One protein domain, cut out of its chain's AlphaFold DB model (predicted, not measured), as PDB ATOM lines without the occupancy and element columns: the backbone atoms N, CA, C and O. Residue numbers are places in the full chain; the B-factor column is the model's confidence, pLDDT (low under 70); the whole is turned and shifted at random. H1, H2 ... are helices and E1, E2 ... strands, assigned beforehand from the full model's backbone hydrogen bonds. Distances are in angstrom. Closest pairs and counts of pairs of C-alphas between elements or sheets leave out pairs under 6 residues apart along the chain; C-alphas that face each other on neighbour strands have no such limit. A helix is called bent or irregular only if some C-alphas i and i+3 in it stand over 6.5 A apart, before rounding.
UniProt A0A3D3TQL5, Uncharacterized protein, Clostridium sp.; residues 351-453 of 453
ATOM      1  N   ASN A 351      49.245 -45.121  -9.356       81.75
ATOM      2  CA  ASN A 351      49.659 -45.737 -10.611       81.75
ATOM      3  C   ASN A 351      49.475 -44.753 -11.780       81.75
ATOM      4  O   ASN A 351      48.645 -44.987 -12.643       81.75
ATOM      5  N   LEU A 352      50.171 -43.616 -11.736       89.25
ATOM      6  CA  LEU A 352      50.234 -42.567 -12.744       89.25
ATOM      7  C   LEU A 352      51.642 -41.978 -12.660       89.25
ATOM      8  O   LEU A 352      51.981 -41.302 -11.688       89.25
ATOM      9  N   ILE A 353      52.488 -42.312 -13.630       91.81
ATOM     10  CA  ILE A 353      53.914 -41.981 -13.555       91.81
ATOM     11  C   ILE A 353      54.139 -40.585 -14.154       91.81
ATOM     12  O   ILE A 353      53.802 -40.395 -15.328       91.81
ATOM     13  N   PRO A 354      54.723 -39.629 -13.399       93.00
ATOM     14  CA  PRO A 354      55.166 -38.353 -13.944       93.00
ATOM     15  C   PRO A 354      56.127 -38.589 -15.097       93.00
ATOM     16  O   PRO A 354      57.039 -39.413 -15.009       93.00
ATOM     17  N   SER A 355      55.901 -37.894 -16.193       94.12
ATOM     18  CA  SER A 355      56.561 -38.176 -17.454       94.12
ATOM     19  C   SER A 355      56.658 -36.932 -18.307       94.12
ATOM     20  O   SER A 355      56.068 -35.905 -17.999       94.12
ATOM     21  N   ILE A 356      57.386 -37.031 -19.402       94.00
ATOM     22  CA  ILE A 356      57.487 -35.960 -20.368       94.00
ATOM     23  C   ILE A 356      57.591 -36.532 -21.764       94.00
ATOM     24  O   ILE A 356      58.362 -37.453 -22.056       94.00
ATOM     25  N   ASN A 357      56.782 -35.966 -22.640       95.81
ATOM     26  CA  ASN A 357      56.849 -36.226 -24.059       95.81
ATOM     27  C   ASN A 357      57.843 -35.231 -24.641       95.81
ATOM     28  O   ASN A 357      57.760 -34.037 -24.362       95.81
ATOM     29  N   SER A 358      58.793 -35.713 -25.441       94.62
ATOM     30  CA  SER A 358      59.762 -34.830 -26.091       94.62
ATOM     31  C   SER A 358      59.154 -34.134 -27.311       94.62
ATOM     32  O   SER A 358      59.546 -34.394 -28.444       94.62
ATOM     33  N   ILE A 359      58.152 -33.298 -27.055       96.62
ATOM     34  CA  ILE A 359      57.426 -32.458 -28.005       96.62
ATOM     35  C   ILE A 359      57.031 -31.158 -27.299       96.62
ATOM     36  O   ILE A 359      56.917 -31.108 -26.069       96.62
ATOM     37  N   LEU A 360      56.768 -30.113 -28.076       96.12
ATOM     38  CA  LEU A 360      56.179 -28.886 -27.550       96.12
ATOM     39  C   LEU A 360      54.702 -29.126 -27.152       96.12
ATOM     40  O   LEU A 360      54.032 -29.941 -27.788       96.12
ATOM     41  N   PRO A 361      54.179 -28.437 -26.120       94.94
ATOM     42  CA  PRO A 361      54.839 -27.397 -25.327       94.94
ATOM     43  C   PRO A 361      55.637 -27.940 -24.126       94.94
ATOM     44  O   PRO A 361      56.250 -27.153 -23.414       94.94
ATOM     45  N   TYR A 362      55.647 -29.256 -23.886       93.94
ATOM     46  CA  TYR A 362      56.246 -29.837 -22.677       93.94
ATOM     47  C   TYR A 362      57.768 -29.677 -22.632       93.94
ATOM     48  O   TYR A 362      58.332 -29.318 -21.600       93.94
ATOM     49  N   THR A 363      58.456 -29.948 -23.744       93.31
ATOM     50  CA  THR A 363      59.900 -29.717 -23.852       93.31
ATOM     51  C   THR A 363      60.348 -29.605 -25.305       93.31
ATOM     52  O   THR A 363      59.734 -30.160 -26.215       93.31
ATOM     53  N   TYR A 364      61.458 -28.907 -25.534       92.44
ATOM     54  CA  TYR A 364      62.058 -28.847 -26.861       92.44
ATOM     55  C   TYR A 364      62.821 -30.153 -27.161       92.44
ATOM     56  O   TYR A 364      63.714 -30.528 -26.392       92.44
ATOM     57  N   PRO A 365      62.542 -30.850 -28.278       92.44
ATOM     58  CA  PRO A 365      63.208 -32.103 -28.621       92.44
ATOM     59  C   PRO A 365      64.639 -31.878 -29.132       92.44
ATOM     60  O   PRO A 365      64.921 -31.990 -30.321       92.44
ATOM     61  N   VAL A 366      65.582 -31.633 -28.220       90.19
ATOM     62  CA  VAL A 366      67.002 -31.317 -28.515       90.19
ATOM     63  C   VAL A 366      67.755 -32.369 -29.346       90.19
ATOM     64  O   VAL A 366      68.857 -32.119 -29.843       90.19
ATOM     65  N   PHE A 367      67.210 -33.580 -29.458       90.25
ATOM     66  CA  PHE A 367      67.781 -34.659 -30.261       90.25
ATOM     67  C   PHE A 367      67.383 -34.574 -31.743       90.25
ATOM     68  O   PHE A 367      68.079 -35.160 -32.571       90.25
ATOM     69  N   ILE A 368      66.320 -33.836 -32.077       94.06
ATOM     70  CA  ILE A 368      65.967 -33.473 -33.450       94.06
ATOM     71  C   ILE A 368      66.826 -32.259 -33.821       94.06
ATOM     72  O   ILE A 368      66.773 -31.225 -33.164       94.06
ATOM     73  N   LYS A 369      67.673 -32.399 -34.843       92.06
ATOM     74  CA  LYS A 369      68.646 -31.373 -35.250       92.06
ATOM     75  C   LYS A 369      68.516 -31.100 -36.738       92.06
ATOM     76  O   LYS A 369      67.998 -31.938 -37.460       92.06
ATOM     77  N   ASN A 370      69.054 -29.978 -37.208       92.94
ATOM     78  CA  ASN A 370      69.113 -29.642 -38.637       92.94
ATOM     79  C   ASN A 370      67.729 -29.589 -39.320       92.94
ATOM     80  O   ASN A 370      67.595 -29.967 -40.478       92.94
ATOM     81  N   THR A 371      66.710 -29.118 -38.601       94.56
ATOM     82  CA  THR A 371      65.358 -28.859 -39.116       94.56
ATOM     83  C   THR A 371      64.898 -27.478 -38.648       94.56
ATOM     84  O   THR A 371      65.431 -26.950 -37.670       94.56
ATOM     85  N   SER A 372      63.912 -26.887 -39.326       94.19
ATOM     86  CA  SER A 372      63.316 -25.619 -38.901       94.19
ATOM     87  C   SER A 372      62.514 -25.769 -37.601       94.19
ATOM     88  O   SER A 372      61.989 -26.845 -37.297       94.19
ATOM     89  N   HIS A 373      62.386 -24.669 -36.852       93.88
ATOM     90  CA  HIS A 373      61.503 -24.592 -35.683       93.88
ATOM     91  C   HIS A 373      60.044 -24.855 -36.073       93.88
ATOM     92  O   HIS A 373      59.356 -25.600 -35.380       93.88
ATOM     93  N   GLU A 374      59.613 -24.351 -37.231       95.56
ATOM     94  CA  GLU A 374      58.292 -24.613 -37.812       95.56
ATOM     95  C   GLU A 374      58.015 -26.117 -37.990       95.56
ATOM     96  O   GLU A 374      56.954 -26.613 -37.613       95.56
ATOM     97  N   ASN A 375      58.982 -26.887 -38.497       96.38
ATOM     98  CA  ASN A 375      58.833 -28.335 -38.643       96.38
ATOM     99  C   ASN A 375      58.709 -29.043 -37.284       96.38
ATOM    100  O   ASN A 375      57.910 -29.970 -37.151       96.38
ATOM    101  N   VAL A 376      59.461 -28.604 -36.267       97.00
ATOM    102  CA  VAL A 376      59.367 -29.143 -34.895       97.00
ATOM    103  C   VAL A 376      58.016 -28.809 -34.261       97.00
ATOM    104  O   VAL A 376      57.418 -29.660 -33.595       97.00
ATOM    105  N   TYR A 377      57.514 -27.598 -34.490       97.56
ATOM    106  CA  TYR A 377      56.190 -27.173 -34.053       97.56
ATOM    107  C   TYR A 377      55.086 -27.999 -34.706       97.56
ATOM    108  O   TYR A 377      54.275 -28.597 -34.003       97.56
ATOM    109  N   ASN A 378      55.104 -28.118 -36.036       97.50
ATOM    110  CA  ASN A 378      54.130 -28.904 -36.791       97.50
ATOM    111  C   ASN A 378      54.144 -30.379 -36.378       97.50
ATOM    112  O   ASN A 378      53.089 -30.989 -36.211       97.50
ATOM    113  N   PHE A 379      55.330 -30.949 -36.155       98.12
ATOM    114  CA  PHE A 379      55.473 -32.291 -35.596       98.12
ATOM    115  C   PHE A 379      54.811 -32.414 -34.216       98.12
ATOM    116  O   PHE A 379      53.998 -33.313 -34.005       98.12
ATOM    117  N   SER A 380      55.103 -31.483 -33.306       98.44
ATOM    118  CA  SER A 380      54.529 -31.474 -31.955       98.44
ATOM    119  C   SER A 380      53.004 -31.333 -31.983       98.44
ATOM    120  O   SER A 380      52.302 -32.059 -31.281       98.44
ATOM    121  N   LYS A 381      52.481 -30.462 -32.854       98.44
ATOM    122  CA  LYS A 381      51.044 -30.262 -33.072       98.44
ATOM    123  C   LYS A 381      50.357 -31.549 -33.516       98.44
ATOM    124  O   LYS A 381      49.375 -31.953 -32.900       98.44
ATOM    125  N   VAL A 382      50.920 -32.243 -34.508       98.62
ATOM    126  CA  VAL A 382      50.398 -33.538 -34.973       98.62
ATOM    127  C   VAL A 382      50.397 -34.576 -33.848       98.62
ATOM    128  O   VAL A 382      49.443 -35.340 -33.724       98.62
ATOM    129  N   CYS A 383      51.422 -34.604 -32.992       98.69
ATOM    130  CA  CYS A 383      51.454 -35.502 -31.838       98.69
ATOM    131  C   CYS A 383      50.322 -35.218 -30.836       98.69
ATOM    132  O   CYS A 383      49.659 -36.162 -30.397       98.69
ATOM    133  N   LEU A 384      50.058 -33.950 -30.507       98.69
ATOM    134  CA  LEU A 384      48.946 -33.561 -29.627       98.69
ATOM    135  C   LEU A 384      47.583 -33.897 -30.245       98.69
ATOM    136  O   LEU A 384      46.767 -34.554 -29.600       98.69
ATOM    137  N   GLU A 385      47.355 -33.527 -31.506       98.75
ATOM    138  CA  GLU A 385      46.112 -33.820 -32.232       98.75
ATOM    139  C   GLU A 385      45.849 -35.329 -32.320       98.75
ATOM    140  O   GLU A 385      44.740 -35.798 -32.061       98.75
ATOM    141  N   ASN A 386      46.886 -36.118 -32.612       98.69
ATOM    142  CA  ASN A 386      46.790 -37.574 -32.603       98.69
ATOM    143  C   ASN A 386      46.422 -38.118 -31.219       98.69
ATOM    144  O   ASN A 386      45.606 -39.035 -31.121       98.69
ATOM    145  N   SER A 387      46.990 -37.544 -30.159       98.50
ATOM    146  CA  SER A 387      46.724 -37.970 -28.784       98.50
ATOM    147  C   SER A 387      45.281 -37.691 -28.386       98.50
ATOM    148  O   SER A 387      44.619 -38.583 -27.862       98.50
ATOM    149  N   ILE A 388      44.764 -36.501 -28.708       98.75
ATOM    150  CA  ILE A 388      43.362 -36.118 -28.482       98.75
ATOM    151  C   ILE A 388      42.426 -37.126 -29.150       98.75
ATOM    152  O   ILE A 388      41.506 -37.642 -28.519       98.75
ATOM    153  N   GLU A 389      42.676 -37.446 -30.416       98.75
ATOM    154  CA  GLU A 389      41.809 -38.325 -31.201       98.75
ATOM    155  C   GLU A 389      41.827 -39.772 -30.696       98.75
ATOM    156  O   GLU A 389      40.777 -40.414 -30.614       98.75
ATOM    157  N   ILE A 390      43.001 -40.276 -30.305       98.62
ATOM    158  CA  ILE A 390      43.141 -41.606 -29.698       98.62
ATOM    159  C   ILE A 390      42.451 -41.645 -28.326       98.62
ATOM    160  O   ILE A 390      41.700 -42.578 -28.044       98.62
ATOM    161  N   LEU A 391      42.641 -40.629 -27.484       98.56
ATOM    162  CA  LEU A 391      42.007 -40.560 -26.166       98.56
ATOM    163  C   LEU A 391      40.481 -40.450 -26.272       98.56
ATOM    164  O   LEU A 391      39.782 -41.187 -25.586       98.56
ATOM    165  N   LYS A 392      39.948 -39.642 -27.197       98.62
ATOM    166  CA  LYS A 392      38.497 -39.519 -27.427       98.62
ATOM    167  C   LYS A 392      37.841 -40.845 -27.802       98.62
ATOM    168  O   LYS A 392      36.745 -41.147 -27.324       98.62
ATOM    169  N   ILE A 393      38.472 -41.644 -28.669       98.62
ATOM    170  CA  ILE A 393      37.910 -42.955 -29.022       98.62
ATOM    171  C   ILE A 393      38.020 -43.948 -27.859       98.62
ATOM    172  O   ILE A 393      37.088 -44.721 -27.648       98.62
ATOM    173  N   LEU A 394      39.097 -43.893 -27.064       98.38
ATOM    174  CA  LEU A 394      39.232 -44.701 -25.848       98.38
ATOM    175  C   LEU A 394      38.161 -44.340 -24.815       98.38
ATOM    176  O   LEU A 394      37.496 -45.232 -24.303       98.38
ATOM    177  N   GLU A 395      37.942 -43.052 -24.557       98.56
ATOM    178  CA  GLU A 395      36.911 -42.544 -23.645       98.56
ATOM    179  C   GLU A 395      35.512 -42.995 -24.072       98.56
ATOM    180  O   GLU A 395      34.734 -43.477 -23.245       98.56
ATOM    181  N   ARG A 396      35.207 -42.908 -25.373       98.44
ATOM    182  CA  ARG A 396      33.927 -43.353 -25.938       98.44
ATOM    183  C   ARG A 396      33.719 -44.853 -25.780       98.44
ATOM    184  O   ARG A 396      32.663 -45.278 -25.320       98.44
ATOM    185  N   GLU A 397      34.696 -45.665 -26.176       98.25
ATOM    186  CA  GLU A 397      34.560 -47.120 -26.083       98.25
ATOM    187  C   GLU A 397      34.579 -47.595 -24.625       98.25
ATOM    188  O   GLU A 397      33.874 -48.542 -24.290       98.25
ATOM    189  N   TYR A 398      35.296 -46.907 -23.734       98.25
ATOM    190  CA  TYR A 398      35.258 -47.182 -22.298       98.25
ATOM    191  C   TYR A 398      33.872 -46.895 -21.713       98.25
ATOM    192  O   TYR A 398      33.323 -47.744 -21.012       98.25
ATOM    193  N   HIS A 399      33.264 -45.758 -22.067       97.88
ATOM    194  CA  HIS A 399      31.888 -45.447 -21.677       97.88
ATOM    195  C   HIS A 399      30.892 -46.479 -22.223       97.88
ATOM    196  O   HIS A 399      30.027 -46.940 -21.484       97.88
ATOM    197  N   ASN A 400      31.049 -46.909 -23.478       97.56
ATOM    198  CA  ASN A 400      30.188 -47.932 -24.079       97.56
ATOM    199  C   ASN A 400      30.265 -49.284 -23.348       97.56
ATOM    200  O   ASN A 400      29.263 -49.988 -23.267       97.56
ATOM    201  N   ILE A 401      31.445 -49.661 -22.844       96.44
ATOM    202  CA  ILE A 401      31.666 -50.952 -22.177       96.44
ATOM    203  C   ILE A 401      31.253 -50.903 -20.702       96.44
ATOM    204  O   ILE A 401      30.651 -51.852 -20.205       96.44
ATOM    205  N   TYR A 402      31.582 -49.819 -19.995       96.69
ATOM    206  CA  TYR A 402      31.452 -49.739 -18.535       96.69
ATOM    207  C   TYR A 402      30.348 -48.793 -18.039       96.69
ATOM    208  O   TYR A 402      30.112 -48.726 -16.835       96.69
ATOM    209  N   GLY A 403      29.684 -48.039 -18.922       96.31
ATOM    210  CA  GLY A 403      28.599 -47.114 -18.568       96.31
ATOM    211  C   GLY A 403      29.034 -45.883 -17.762       96.31
ATOM    212  O   GLY A 403      28.196 -45.205 -17.170       96.31
ATOM    213  N   ARG A 404      30.340 -45.592 -17.701       96.38
ATOM    214  CA  ARG A 404      30.917 -44.449 -16.974       96.38
ATOM    215  C   ARG A 404      32.055 -43.810 -17.760       96.38
ATOM    216  O   ARG A 404      32.666 -44.450 -18.609       96.38
ATOM    217  N   ASN A 405      32.359 -42.552 -17.462       96.31
ATOM    218  CA  ASN A 405      33.396 -41.809 -18.177       96.31
ATOM    219  C   ASN A 405      34.802 -42.277 -17.785       96.31
ATOM    220  O   ASN A 405      35.059 -42.580 -16.618       96.31
ATOM    221  N   LEU A 406      35.710 -42.300 -18.766       97.56
ATOM    222  CA  LEU A 406      37.137 -42.484 -18.526       97.56
ATOM    223  C   LEU A 406      37.731 -41.154 -18.063       97.56
ATOM    224  O   LEU A 406      37.707 -40.159 -18.784       97.56
ATOM    225  N   THR A 407      38.269 -41.151 -16.855       96.81
ATOM    226  CA  THR A 407      38.919 -39.999 -16.224       96.81
ATOM    227  C   THR A 407      40.410 -40.265 -16.078       96.81
ATOM    228  O   THR A 407      40.854 -41.415 -16.130       96.81
ATOM    229  N   LEU A 408      41.202 -39.227 -15.816       94.81
ATOM    230  CA  LEU A 408      42.628 -39.407 -15.544       94.81
ATOM    231  C   LEU A 408      42.880 -40.351 -14.347       94.81
ATOM    232  O   LEU A 408      43.808 -41.156 -14.381       94.81
ATOM    233  N   SER A 409      42.012 -40.341 -13.327       93.25
ATOM    234  CA  SER A 409      42.085 -41.283 -12.196       93.25
ATOM    235  C   SER A 409      41.847 -42.752 -12.566       93.25
ATOM    236  O   SER A 409      42.367 -43.633 -11.882       93.25
ATOM    237  N   SER A 410      41.088 -43.025 -13.630       94.44
ATOM    238  CA  SER A 410      40.749 -44.377 -14.100       94.44
ATOM    239  C   SER A 410      41.533 -44.789 -15.352       94.44
ATOM    240  O   SER A 410      41.331 -45.880 -15.879       94.44
ATOM    241  N   LEU A 411      42.500 -43.978 -15.799       95.25
ATOM    242  CA  LEU A 411      43.288 -44.239 -17.008       95.25
ATOM    243  C   LEU A 411      44.033 -45.583 -16.967       95.25
ATOM    244  O   LEU A 411      44.190 -46.254 -17.990       95.25
ATOM    245  N   GLY A 412      44.429 -46.018 -15.768       94.25
ATOM    246  CA  GLY A 412      45.041 -47.324 -15.535       94.25
ATOM    247  C   GLY A 412      44.132 -48.522 -15.835       94.25
ATOM    248  O   GLY A 412      44.620 -49.646 -15.863       94.25
ATOM    249  N   GLU A 413      42.830 -48.337 -16.065       95.19
ATOM    250  CA  GLU A 413      41.915 -49.404 -16.499       95.19
ATOM    251  C   GLU A 413      42.026 -49.686 -18.004       95.19
ATOM    252  O   GLU A 413      41.766 -50.802 -18.447       95.19
ATOM    253  N   VAL A 414      42.490 -48.703 -18.777       96.25
ATOM    254  CA  VAL A 414      42.642 -48.785 -20.238       96.25
ATOM    255  C   VAL A 414      44.105 -48.956 -20.639       96.25
ATOM    256  O   VAL A 414      44.414 -49.650 -21.606       96.25
ATOM    257  N   ILE A 415      45.015 -48.349 -19.877       95.06
ATOM    258  CA  ILE A 415      46.447 -48.299 -20.167       95.06
ATOM    259  C   ILE A 415      47.210 -49.056 -19.090       95.06
ATOM    260  O   ILE A 415      46.909 -48.978 -17.901       95.06
ATOM    261  N   THR A 416      48.223 -49.812 -19.496       90.88
ATOM    262  CA  THR A 416      48.969 -50.658 -18.558       90.88
ATOM    263  C   THR A 416      49.882 -49.868 -17.631       90.88
ATOM    264  O   THR A 416      49.977 -50.184 -16.448       90.88
ATOM    265  N   THR A 417      50.522 -48.828 -18.158       89.06
ATOM    266  CA  THR A 417      51.411 -47.943 -17.402       89.06
ATOM    267  C   THR A 417      51.037 -46.505 -17.742       89.06
ATOM    268  O   THR A 417      51.684 -45.896 -18.593       89.06
ATOM    269  N   PRO A 418      49.936 -45.988 -17.172       91.94
ATOM    270  CA  PRO A 418      49.452 -44.657 -17.505       91.94
ATOM    271  C   PRO A 418      50.482 -43.603 -17.090       91.94
ATOM    272  O   PRO A 418      51.167 -43.711 -16.063       91.94
ATOM    273  N   ARG A 419      50.589 -42.576 -17.925       93.12
ATOM    274  CA  ARG A 419      51.561 -41.499 -17.784       93.12
ATOM    275  C   ARG A 419      50.838 -40.190 -17.505       93.12
ATOM    276  O   ARG A 419      49.685 -40.021 -17.884       93.12
ATOM    277  N   SER A 420      51.514 -39.268 -16.836       93.62
ATOM    278  CA  SER A 420      51.058 -37.884 -16.701       93.62
ATOM    279  C   SER A 420      52.190 -36.977 -17.136       93.62
ATOM    280  O   SER A 420      53.278 -37.108 -16.568       93.62
ATOM    281  N   PRO A 421      51.981 -36.076 -18.105       94.00
ATOM    282  CA  PRO A 421      52.944 -35.027 -18.379       94.00
ATOM    283  C   PRO A 421      53.272 -34.259 -17.094       94.00
ATOM    284  O   PRO A 421      52.411 -34.028 -16.244       94.00
ATOM    285  N   ASP A 422      54.538 -33.926 -16.909       91.38
ATOM    286  CA  ASP A 422      54.993 -33.062 -15.837       91.38
ATOM    287  C   ASP A 422      54.906 -31.614 -16.320       91.38
ATOM    288  O   ASP A 422      55.512 -31.235 -17.321       91.38
ATOM    289  N   ILE A 423      54.137 -30.815 -15.590       88.25
ATOM    290  CA  ILE A 423      53.883 -29.400 -15.882       88.25
ATOM    291  C   ILE A 423      54.549 -28.479 -14.850       88.25
ATOM    292  O   ILE A 423      54.163 -27.325 -14.682       88.25
ATOM    293  N   GLY A 424      55.576 -28.981 -14.160       85.25
ATOM    294  CA  GLY A 424      56.286 -28.267 -13.106       85.25
ATOM    295  C   GLY A 424      55.902 -28.703 -11.692       85.25
ATOM    296  O   GLY A 424      54.897 -29.363 -11.441       85.25
ATOM    297  N   LYS A 425      56.754 -28.341 -10.726       83.75
ATOM    298  CA  LYS A 425      56.547 -28.696  -9.315       83.75
ATOM    299  C   LYS A 425      55.339 -27.955  -8.739       83.75
ATOM    300  O   LYS A 425      55.248 -26.740  -8.873       83.75
ATOM    301  N   GLY A 426      54.490 -28.683  -8.015       81.19
ATOM    302  CA  GLY A 426      53.344 -28.121  -7.293       81.19
ATOM    303  C   GLY A 426      52.105 -27.873  -8.153       81.19
ATOM    304  O   GLY A 426      51.127 -27.344  -7.638       81.19
ATOM    305  N   ILE A 427      52.134 -28.259  -9.433       86.50
ATOM    306  CA  ILE A 427      50.977 -28.208 -10.327       86.50
ATOM    307  C   ILE A 427      50.587 -29.645 -10.664       86.50
ATOM    308  O   ILE A 427      51.426 -30.448 -11.065       86.50
ATOM    309  N   GLU A 428      49.310 -29.965 -10.490       85.50
ATOM    310  CA  GLU A 428      48.756 -31.283 -10.782       85.50
ATOM    311  C   GLU A 428      47.556 -31.142 -11.717       85.50
ATOM    312  O   GLU A 428      46.793 -30.176 -11.641       85.50
ATOM    313  N   TYR A 429      47.385 -32.121 -12.601       91.25
ATOM    314  CA  TYR A 429      46.180 -32.220 -13.411       91.25
ATOM    315  C   TYR A 429      44.981 -32.628 -12.553       91.25
ATOM    316  O   TYR A 429      45.093 -33.454 -11.644       91.25
ATOM    317  N   ASP A 430      43.806 -32.100 -12.892       92.44
ATOM    318  CA  ASP A 430      42.554 -32.546 -12.291       92.44
ATOM    319  C   ASP A 430      42.262 -34.000 -12.687       92.44
ATOM    320  O   ASP A 430      42.038 -34.336 -13.850       92.44
ATOM    321  N   LEU A 431      42.237 -34.869 -11.681       92.69
ATOM    322  CA  LEU A 431      42.075 -36.307 -11.856       92.69
ATOM    323  C   LEU A 431      40.653 -36.717 -12.263       92.69
ATOM    324  O   LEU A 431      40.456 -37.853 -12.703       92.69
ATOM    325  N   SER A 432      39.674 -35.825 -12.095       94.56
ATOM    326  CA  SER A 432      38.288 -36.037 -12.520       94.56
ATOM    327  C   SER A 432      38.044 -35.667 -13.987       94.56
ATOM    328  O   SER A 432      37.065 -36.125 -14.575       94.56
ATOM    329  N   SER A 433      38.960 -34.911 -14.596       95.88
ATOM    330  CA  SER A 433      38.901 -34.536 -16.007       95.88
ATOM    331  C   SER A 433      39.174 -35.730 -16.933       95.88
ATOM    332  O   SER A 433      39.871 -36.689 -16.574       95.88
ATOM    333  N   THR A 434      38.632 -35.664 -18.153       97.19
ATOM    334  CA  THR A 434      38.954 -36.625 -19.212       97.19
ATOM    335  C   THR A 434      40.355 -36.337 -19.767       97.19
ATOM    336  O   THR A 434      40.707 -35.167 -19.955       97.19
ATOM    337  N   PRO A 435      41.183 -37.364 -20.033       96.69
ATOM    338  CA  PRO A 435      42.523 -37.165 -20.580       96.69
ATOM    339  C   PRO A 435      42.552 -36.352 -21.882       96.69
ATOM    340  O   PRO A 435      43.426 -35.504 -22.046       96.69
ATOM    341  N   SER A 436      41.595 -36.558 -22.794       98.19
ATOM    342  CA  SER A 436      41.528 -35.821 -24.063       98.19
ATOM    343  C   SER A 436      41.379 -34.311 -23.856       98.19
ATOM    344  O   SER A 436      42.091 -33.537 -24.493       98.19
ATOM    345  N   ALA A 437      40.532 -33.893 -22.911       97.94
ATOM    346  CA  ALA A 437      40.311 -32.486 -22.584       97.94
ATOM    347  C   ALA A 437      41.549 -31.833 -21.948       97.94
ATOM    348  O   ALA A 437      41.751 -30.626 -22.070       97.94
ATOM    349  N   LEU A 438      42.395 -32.613 -21.266       97.06
ATOM    350  CA  LEU A 438      43.674 -32.119 -20.756       97.06
ATOM    351  C   LEU A 438      44.657 -31.850 -21.901       97.06
ATOM    352  O   LEU A 438      45.270 -30.787 -21.930       97.06
ATOM    353  N   VAL A 439      44.740 -32.749 -22.887       97.81
ATOM    354  CA  VAL A 439      45.590 -32.533 -24.071       97.81
ATOM    355  C   VAL A 439      45.083 -31.373 -24.933       97.81
ATOM    356  O   VAL A 439      45.890 -30.635 -25.486       97.81
ATOM    357  N   GLU A 440      43.768 -31.154 -25.026       98.25
ATOM    358  CA  GLU A 440      43.207 -29.978 -25.715       98.25
ATOM    359  C   GLU A 440      43.686 -28.657 -25.092       98.25
ATOM    360  O   GLU A 440      44.036 -27.728 -25.820       98.25
ATOM    361  N   LYS A 441      43.789 -28.587 -23.757       96.06
ATOM    362  CA  LYS A 441      44.377 -27.427 -23.062       96.06
ATOM    363  C   LYS A 441      45.865 -27.277 -23.383       96.06
ATOM    364  O   LYS A 441      46.336 -26.167 -23.618       96.06
ATOM    365  N   ASP A 442      46.603 -28.383 -23.435       95.75
ATOM    366  CA  ASP A 442      48.027 -28.360 -23.789       95.75
ATOM    367  C   ASP A 442      48.246 -27.948 -25.263       95.75
ATOM    368  O   ASP A 442      49.211 -27.251 -25.582       95.75
ATOM    369  N   LEU A 443      47.327 -28.296 -26.169       97.69
ATOM    370  CA  LEU A 443      47.325 -27.827 -27.560       97.69
ATOM    371  C   LEU A 443      47.065 -26.314 -27.662       97.69
ATOM    372  O   LEU A 443      47.663 -25.638 -28.504       97.69
ATOM    373  N   GLU A 444      46.229 -25.757 -26.785       96.31
ATOM    374  CA  GLU A 444      46.051 -24.306 -26.681       96.31
ATOM    375  C   GLU A 444      47.362 -23.619 -26.267       96.31
ATOM    376  O   GLU A 444      47.743 -22.603 -26.852       96.31
ATOM    377  N   LEU A 445      48.100 -24.200 -25.312       94.31
ATOM    378  CA  LEU A 445      49.424 -23.704 -24.922       94.31
ATOM    379  C   LEU A 445      50.417 -23.757 -26.086       94.31
ATOM    380  O   LEU A 445      51.140 -22.785 -26.295       94.31
ATOM    381  N   LEU A 446      50.427 -24.846 -26.864       96.44
ATOM    382  CA  LEU A 446      51.254 -24.938 -28.068       96.44
ATOM    383  C   LEU A 446      50.918 -23.818 -29.055       96.44
ATOM    384  O   LEU A 446      51.824 -23.142 -29.525       96.44
ATOM    385  N   THR A 447      49.633 -23.580 -29.318       95.81
ATOM    386  CA  THR A 447      49.175 -22.549 -30.267       95.81
ATOM    387  C   THR A 447      49.684 -21.154 -29.888       95.81
ATOM    388  O   THR A 447      50.023 -20.352 -30.752       95.81
ATOM    389  N   ARG A 448      49.848 -20.859 -28.592       93.88
ATOM    390  CA  ARG A 448      50.430 -19.581 -28.138       93.88
ATOM    391  C   ARG A 448      51.908 -19.424 -28.519       93.88
ATOM    392  O   ARG A 448      52.380 -18.295 -28.632       93.88
ATOM    393  N   LEU A 449      52.625 -20.531 -28.723       92.44
ATOM    394  CA  LEU A 449      54.022 -20.545 -29.170       92.44
ATOM    395  C   LEU A 449      54.164 -20.344 -30.686       92.44
ATOM    396  O   LEU A 449      55.278 -20.110 -31.144       92.44
ATOM    397  N   GLU A 450      53.074 -20.396 -31.459       89.31
ATOM    398  CA  GLU A 450      53.099 -20.209 -32.919       89.31
ATOM    399  C   GLU A 450      53.711 -18.862 -33.321       89.31
ATOM    400  O   GLU A 450      54.454 -18.773 -34.292       89.31
ATOM    401  N   ASN A 451      53.489 -17.827 -32.506       80.50
ATOM    402  CA  ASN A 451      54.035 -16.486 -32.722       80.50
ATOM    403  C   ASN A 451      55.565 -16.391 -32.547       80.50
ATOM    404  O   ASN A 451      56.131 -15.327 -32.787       80.50
ATOM    405  N   MET A 452      56.227 -17.451 -32.072       78.44
ATOM    406  CA  MET A 452      57.679 -17.495 -31.851       78.44
ATOM    407  C   MET A 452      58.450 -18.229 -32.965       78.44
ATOM    408  O   MET A 452      59.666 -18.385 -32.826       78.44
ATOM    409  N   LEU A 453      57.764 -18.735 -33.998       77.50
ATOM    410  CA  LEU A 453      58.337 -19.606 -35.037       77.50
ATOM    411  C   LEU A 453      59.087 -18.873 -36.146       77.50
ATOM    412  O   LEU A 453      58.662 -17.761 -36.531       77.50
TER     413      LEU A 453
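This is residues 351 to 453 of the 453 residues of an uncharacterized protein of Clostridium sp. (UniProt A0A3D3TQL5). Long helix H1 makes the longest axis, H3 runs back along part of it, and H2 and the parallel E1-E2 sheet lie to one side. The printed part has 103 residues, with three named helices and two named strands in the order E1, H1, H2, E2, H3; of the 57 residues in named elements, helices hold 50 and strands 7, and the class is mostly helix. It is compact, radius of gyration of the C-alphas 14.8 A, spanning 47 by 28 by 23 A.

Find C-alpha 353 at (53.914, -41.981, -13.555), where E1, residues 353 to 356, begins. H1, residues 373 to 402, runs 42.8 A. Next come H2, 408 to 413, irregular with C-alphas 409 and 412 7.5 A apart, and E2, 419 to 421. H3, 435 to 448, runs 20.7 A to C-alpha 448 at (50.430, -19.581, -28.138).

Between E1 and E2, N 355 and O 420 are 2.8 A apart, within hydrogen-bond range. E1, H1, H2, E2 form a strand-helix-strand unit, parallel strands joined through helices, its crossover right-handed. H1, with residues 381 to 392 alone, touches H3, opposite ways at a shallow 18 degrees; closest C-alphas, Ile 388 and Ser 436, 4.8 A. H2 has 0 of 2 O i to N i+4 pairs within range, but 2 of 3 O i to N i+3; H1 and H3 have every i+4 pair.

Links E1 to H1 and E2 to H3 are long. The printed part has no cut; no printed residue is under 70.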